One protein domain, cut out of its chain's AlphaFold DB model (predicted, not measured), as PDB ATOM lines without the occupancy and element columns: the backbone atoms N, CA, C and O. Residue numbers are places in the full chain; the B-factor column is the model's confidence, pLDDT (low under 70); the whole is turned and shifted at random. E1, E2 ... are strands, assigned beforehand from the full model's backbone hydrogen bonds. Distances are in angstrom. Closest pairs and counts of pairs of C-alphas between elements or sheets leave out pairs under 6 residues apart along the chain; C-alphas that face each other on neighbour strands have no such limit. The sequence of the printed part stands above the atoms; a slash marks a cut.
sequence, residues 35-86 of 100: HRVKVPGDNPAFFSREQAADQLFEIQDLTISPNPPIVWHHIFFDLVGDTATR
ATOM      1  N   HIS A  35      31.694   4.960   8.880       62.62
ATOM      2  CA  HIS A  35      31.264   6.228   9.479       62.62
ATOM      3  C   HIS A  35      32.185   6.838  10.549       62.62
ATOM      4  O   HIS A  35      31.788   7.068  11.691       62.62
ATOM      5  N   ARG A  36      33.411   7.200  10.163       70.81
ATOM      6  CA  ARG A  36      34.216   8.108  10.987       70.81
ATOM      7  C   ARG A  36      33.664   9.514  10.908       70.81
ATOM      8  O   ARG A  36      33.711  10.142   9.852       70.81
ATOM      9  N   VAL A  37      33.198  10.021  12.038       79.94
ATOM     10  CA  VAL A  37      32.815  11.424  12.158       79.94
ATOM     11  C   VAL A  37      34.077  12.243  12.404       79.94
ATOM     12  O   VAL A  37      34.868  11.951  13.305       79.94
ATOM     13  N   LYS A  38      34.292  13.248  11.559       87.31
ATOM     14  CA  LYS A  38      35.408  14.181  11.680       87.31
ATOM     15  C   LYS A  38      35.230  15.041  12.935       87.31
ATOM     16  O   LYS A  38      34.128  15.526  13.174       87.31
ATOM     17  N   VAL A  39      36.296  15.239  13.715       88.19
ATOM     18  CA  VAL A  39      36.269  16.233  14.802       88.19
ATOM     19  C   VAL A  39      36.290  17.630  14.171       88.19
ATOM     20  O   VAL A  39      37.160  17.860  13.324       88.19
ATOM     21  N   PRO A  40      35.368  18.542  14.538       91.62
ATOM     22  CA  PRO A  40      35.356  19.915  14.028       91.62
ATOM     23  C   PRO A  40      36.704  20.635  14.195       91.62
ATOM     24  O   PRO A  40      37.441  20.346  15.136       91.62
ATOM     25  N   GLY A  41      37.012  21.568  13.292       94.44
ATOM     26  CA  GLY A  41      38.238  22.382  13.315       94.44
ATOM     27  C   GLY A  41      39.373  21.887  12.406       94.44
ATOM     28  O   GLY A  41      39.216  20.935  11.633       94.44
ATOM     29  N   ASP A  42      40.526  22.563  12.478       95.12
ATOM     30  CA  ASP A  42      41.722  22.266  11.675       95.12
ATOM     31  C   ASP A  42      42.620  21.228  12.361       95.12
ATOM     32  O   ASP A  42      43.588  21.538  13.051       95.12
ATOM     33  N   ASN A  43      42.268  19.955  12.209       93.19
ATOM     34  CA  ASN A  43      42.987  18.839  12.820       93.19
ATOM     35  C   ASN A  43      42.919  17.582  11.933       93.19
ATOM     36  O   ASN A  43      42.091  17.520  11.023       93.19
ATOM     37  N   PRO A  44      43.712  16.526  12.194       90.00
ATOM     38  CA  PRO A  44      43.564  15.213  11.554       90.00
ATOM     39  C   PRO A  44      42.668  14.219  12.328       90.00
ATOM     40  O   PRO A  44      42.446  13.111  11.850       90.00
ATOM     41  N   ALA A  45      42.109  14.589  13.484       88.12
ATOM     42  CA  ALA A  45      41.376  13.696  14.384       88.12
ATOM     43  C   ALA A  45      39.961  13.312  13.902       88.12
ATOM     44  O   ALA A  45      39.282  14.053  13.187       88.12
ATOM     45  N   PHE A  46      39.507  12.136  14.340       85.75
ATOM     46  CA  PHE A  46      38.156  11.610  14.142       85.75
ATOM     47  C   PHE A  46      37.639  11.073  15.474       85.75
ATOM     48  O   PHE A  46      38.426  10.595  16.296       85.75
ATOM     49  N   PHE A  47      36.325  11.110  15.680       78.44
ATOM     50  CA  PHE A  47      35.723  10.440  16.825       78.44
ATOM     51  C   PHE A  47      35.928   8.925  16.705       78.44
ATOM     52  O   PHE A  47      35.763   8.336  15.636       78.44
ATOM     53  N   SER A  48      36.298   8.285  17.817       72.31
ATOM     54  CA  SER A  48      36.564   6.840  17.882       72.31
ATOM     55  C   SER A  48      35.296   5.976  17.897       72.31
ATOM     56  O   SER A  48      35.387   4.749  17.829       72.31
ATOM     57  N   ARG A  49      34.121   6.608  18.004       66.38
ATOM     58  CA  ARG A  49      32.783   6.008  17.953       66.38
ATOM     59  C   ARG A  49      31.864   6.902  17.113       66.38
ATOM     60  O   ARG A  49      32.183   8.072  16.896       66.38
ATOM     61  N   GLU A  50      30.718   6.373  16.690       62.91
ATOM     62  CA  GLU A  50      29.607   7.197  16.193       62.91
ATOM     63  C   GLU A  50      29.259   8.277  17.236       62.91
ATOM     64  O   GLU A  50      29.471   8.055  18.434       62.91
ATOM     65  N   GLN A  51      28.791   9.454  16.797       57.47
ATOM     66  CA  GLN A  51      28.447  10.587  17.666       57.47
ATOM     67  C   GLN A  51      27.365  10.157  18.671       57.47
ATOM     68  O   GLN A  51      26.170  10.204  18.397       57.47
ATOM     69  N   ALA A  52      27.803   9.640  19.817       54.50
ATOM     70  CA  ALA A  52      26.932   9.045  20.809       54.50
ATOM     71  C   ALA A  52      26.234  10.149  21.603       54.50
ATOM     72  O   ALA A  52      26.881  11.087  22.065       54.50
ATOM     73  N   ALA A  53      24.940   9.968  21.862       57.94
ATOM     74  CA  ALA A  53      24.141  10.820  22.747       57.94
ATOM     75  C   ALA A  53      24.631  10.847  24.220       57.94
ATOM     76  O   ALA A  53      24.046  11.539  25.051       57.94
ATOM     77  N   ASP A  54      25.696  10.103  24.546       60.78
ATOM     78  CA  ASP A  54      26.243   9.908  25.895       60.78
ATOM     79  C   ASP A  54      27.725  10.299  26.028       60.78
ATOM     80  O   ASP A  54      28.423   9.821  26.927       60.78
ATOM     81  N   GLN A  55      28.238  11.168  25.153       67.19
ATOM     82  CA  GLN A  55      29.524  11.811  25.425       67.19
ATOM     83  C   GLN A  55      29.393  12.763  26.626       67.19
ATOM     84  O   GLN A  55      28.384  13.443  26.797       67.19
ATOM     85  N   LEU A  56      30.417  12.781  27.485       72.00
ATOM     86  CA  LEU A  56      30.466  13.654  28.668       72.00
ATOM     87  C   LEU A  56      30.803  15.109  28.323       72.00
ATOM     88  O   LEU A  56      30.765  15.960  29.200       72.00
ATOM     89  N   PHE A  57      31.207  15.369  27.086       74.75
ATOM     90  CA  PHE A  57      31.501  16.691  26.571       74.75
ATOM     91  C   PHE A  57      31.320  16.688  25.057       74.75
ATOM     92  O   PHE A  57      31.461  15.656  24.401       74.75
ATOM     93  N   GLU A  58      31.006  17.854  24.523       81.12
ATOM     94  CA  GLU A  58      30.912  18.145  23.107       81.12
ATOM     95  C   GLU A  58      32.146  18.943  22.685       81.12
ATOM     96  O   GLU A  58      32.517  19.927  23.331       81.12
ATOM     97  N   ILE A  59      32.786  18.516  21.597       85.69
ATOM     98  CA  ILE A  59      33.884  19.257  20.976       85.69
ATOM     99  C   ILE A  59      33.285  20.175  19.915       85.69
ATOM    100  O   ILE A  59      32.722  19.689  18.934       85.69
ATOM    101  N   GLN A  60      33.428  21.483  20.112       90.19
ATOM    102  CA  GLN A  60      32.960  22.501  19.173       90.19
ATOM    103  C   GLN A  60      34.037  22.839  18.139       90.19
ATOM    104  O   GLN A  60      33.712  22.996  16.966       90.19
ATOM    105  N   ASP A  61      35.305  22.910  18.557       93.44
ATOM    106  CA  ASP A  61      36.451  23.118  17.668       93.44
ATOM    107  C   ASP A  61      37.722  22.480  18.243       93.44
ATOM    108  O   ASP A  61      37.977  22.556  19.447       93.44
ATOM    109  N   LEU A  62      38.516  21.842  17.387       92.75
ATOM    110  CA  LEU A  62      39.873  21.402  17.687       92.75
ATOM    111  C   LEU A  62      40.802  21.887  16.576       92.75
ATOM    112  O   LEU A  62      40.684  21.451  15.429       92.75
ATOM    113  N   THR A  63      41.786  22.698  16.938       96.06
ATOM    114  CA  THR A  63      42.828  23.168  16.028       96.06
ATOM    115  C   THR A  63      44.183  22.597  16.440       96.06
ATOM    116  O   THR A  63      44.564  22.636  17.609       96.06
ATOM    117  N   ILE A  64      44.915  22.046  15.473       94.25
ATOM    118  CA  ILE A  64      46.270  21.514  15.633       94.25
ATOM    119  C   ILE A  64      47.191  22.270  14.684       94.25
ATOM    120  O   ILE A  64      46.907  22.369  13.498       94.25
ATOM    121  N   SER A  65      48.313  22.791  15.179       94.44
ATOM    122  CA  SER A  65      49.278  23.506  14.340       94.44
ATOM    123  C   SER A  65      50.713  23.033  14.590       94.44
ATOM    124  O   SER A  65      51.134  22.999  15.749       94.44
ATOM    125  N   PRO A  66      51.487  22.696  13.542       94.19
ATOM    126  CA  PRO A  66      51.071  22.623  12.135       94.19
ATOM    127  C   PRO A  66      50.117  21.440  11.860       94.19
ATOM    128  O   PRO A  66      50.208  20.405  12.521       94.19
ATOM    129  N   ASN A  67      49.236  21.578  10.860       91.94
ATOM    130  CA  ASN A  67      48.413  20.491  10.315       91.94
ATOM    131  C   ASN A  67      48.729  20.293   8.812       91.94
ATOM    132  O   ASN A  67      48.427  21.180   8.013       91.94
ATOM    133  N   PRO A  68      49.350  19.170   8.392       92.44
ATOM    134  CA  PRO A  68      49.673  17.999   9.204       92.44
ATOM    135  C   PRO A  68      50.810  18.256  10.214       92.44
ATOM    136  O   PRO A  68      51.712  19.050   9.932       92.44
ATOM    137  N   PRO A  69      50.805  17.555  11.365       89.06
ATOM    138  CA  PRO A  69      51.892  17.609  12.335       89.06
ATOM    139  C   PRO A  69      53.253  17.274  11.727       89.06
ATOM    140  O   PRO A  69      53.396  16.296  10.990       89.06
ATOM    141  N   ILE A  70      54.270  18.059  12.084       91.69
ATOM    142  CA  ILE A  70      55.651  17.852  11.642       91.69
ATOM    143  C   ILE A  70      56.432  17.203  12.783       91.69
ATOM    144  O   ILE A  70      56.429  17.679  13.919       91.69
ATOM    145  N   VAL A  71      57.126  16.111  12.476       87.81
ATOM    146  CA  VAL A  71      57.976  15.414  13.447       87.81
ATOM    147  C   VAL A  71      59.083  16.360  13.939       87.81
ATOM    148  O   VAL A  71      59.631  17.144  13.162       87.81
ATOM    149  N   TRP A  72      59.412  16.290  15.231       90.81
ATOM    150  CA  TRP A  72      60.435  17.124  15.888       90.81
ATOM    151  C   TRP A  72      60.141  18.631  15.913       90.81
ATOM    152  O   TRP A  72      61.043  19.426  16.162       90.81
ATOM    153  N   HIS A  73      58.892  19.032  15.670       91.19
ATOM    154  CA  HIS A  73      58.439  20.409  15.845       91.19
ATOM    155  C   HIS A  73      57.528  20.533  17.061       91.19
ATOM    156  O   HIS A  73      56.898  19.567  17.490       91.19
ATOM    157  N   HIS A  74      57.444  21.746  17.606       92.12
ATOM    158  CA  HIS A  74      56.400  22.065  18.568       92.12
ATOM    159  C   HIS A  74      55.040  21.975  17.881       92.12
ATOM    160  O   HIS A  74      54.835  22.566  16.818       92.12
ATOM    161  N   ILE A  75      54.136  21.233  18.509       91.25
ATOM    162  CA  ILE A  75      52.752  21.107  18.077       91.25
ATOM    163  C   ILE A  75      51.893  21.843  19.095       91.25
ATOM    164  O   ILE A  75      52.006  21.614  20.300       91.25
ATOM    165  N   PHE A  76      51.043  22.726  18.595       91.94
ATOM    166  CA  PHE A  76      50.073  23.465  19.383       91.94
ATOM    167  C   PHE A  76      48.695  22.847  19.189       91.94
ATOM    168  O   PHE A  76      48.336  22.477  18.070       91.94
ATOM    169  N   PHE A  77      47.939  22.749  20.279       91.44
ATOM    170  CA  PHE A  77      46.569  22.255  20.292       91.44
ATOM    171  C   PHE A  77      45.694  23.313  20.958       91.44
ATOM    172  O   PHE A  77      46.012  23.755  22.063       91.44
ATOM    173  N   ASP A  78      44.609  23.692  20.296       92.38
ATOM    174  CA  ASP A  78      43.534  24.501  20.863       92.38
ATOM    175  C   ASP A  78      42.235  23.695  20.807       92.38
ATOM    176  O   ASP A  78      41.915  23.114  19.768       92.38
ATOM    177  N   LEU A  79      41.527  23.598  21.932       90.56
ATOM    178  CA  LEU A  79      40.321  22.786  22.076       90.56
ATOM    179  C   LEU A  79      39.221  23.623  22.721       90.56
ATOM    180  O   LEU A  79      39.314  24.000  23.890       90.56
ATOM    181  N   VAL A  80      38.144  23.821  21.970       90.31
ATOM    182  CA  VAL A  80      36.921  24.474  22.426       90.31
ATOM    183  C   VAL A  80      35.821  23.431  22.533       90.31
ATOM    184  O   VAL A  80      35.554  22.663  21.606       90.31
ATOM    185  N   GLY A  81      35.149  23.412  23.675       86.44
ATOM    186  CA  GLY A  81      34.054  22.493  23.926       86.44
ATOM    187  C   GLY A  81      33.234  22.895  25.137       86.44
ATOM    188  O   GLY A  81      33.559  23.844  25.849       86.44
ATOM    189  N   ASP A  82      32.172  22.137  25.360       80.88
ATOM    190  CA  ASP A  82      31.320  22.232  26.542       80.88
ATOM    191  C   ASP A  82      31.161  20.829  27.134       80.88
ATOM    192  O   ASP A  82      31.172  19.842  26.409       80.88
ATOM    193  N   THR A  83      30.965  20.695  28.439       70.62
ATOM    194  CA  THR A  83      30.711  19.405  29.106       70.62
ATOM    195  C   THR A  83      29.290  18.870  28.873       70.62
ATOM    196  O   THR A  83      28.815  18.000  29.604       70.62
ATOM    197  N   ALA A  84      28.601  19.399  27.857       62.22
ATOM    198  CA  ALA A  84      27.157  19.340  27.687       62.22
ATOM    199  C   ALA A  84      26.410  19.840  28.945       62.22
ATOM    200  O   ALA A  84      26.948  19.963  30.043       62.22
ATOM    201  N   THR A  85      25.109  20.093  28.839       57.09
ATOM    202  CA  THR A  85      24.270  20.551  29.967       57.09
ATOM    203  C   THR A  85      24.128  19.532  31.115       57.09
ATOM    204  O   THR A  85      23.291  19.707  32.004       57.09
ATOM    205  N   ARG A  86      24.886  18.427  31.105       59.53
ATOM    206  CA  ARG A  86      24.893  17.432  32.177       59.53
ATOM    207  C   ARG A  86      25.828  17.925  33.275       59.53
ATOM    208  O   ARG A  86      27.027  18.058  33.081       59.53
TER     209      ARG A  86
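AT A GLANCE: This is residues 35 to 86 of the 100 residues of an uncharacterized protein of Massariosphaeria phaeospora (UniProt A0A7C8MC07). With little regular structure, this is one hairpin of two strands, E1 and E2, running along the long axis, with residues 35 to 57 looping beside it on the E1 side without a named element. The 52 printed residues hold no named helix and two strands, E1 then E2, antiparallel in one sheet of order E1 - E2. The class is all strand, with only 15 residues in named elements. The whole is loose, with a radius of gyration of the C-alphas of 12.6 A, and elongated, spanning 38 by 24 by 14 A.

IN THESE COORDINATES: E1, residues 58 to 65, is 21.0 A long and begins at C-alpha 58 (30.912, 18.145, 23.107). E2, residues 76 to 82, is 20.1 A long and ends at C-alpha 82 (31.320, 22.232, 26.542).

HOW THE PARTS SIT: E1 and E2 form a hairpin, antiparallel at 171 degrees between directions. C-alphas 59 and 81 face each other at 4.4 A. N 58 and O 82, 2.7 A, and N 80 and O 61, 2.8 A, are within hydrogen-bond range.

THE WHOLE: The C-alphas farthest apart, of Trp 72 and Arg 86, are 39.1 A apart. The printed part has no cut, and the ten-residue link E1 to E2 is short. The pLDDT is under 70 at residues 35, 49 to 55 and 84 to 86.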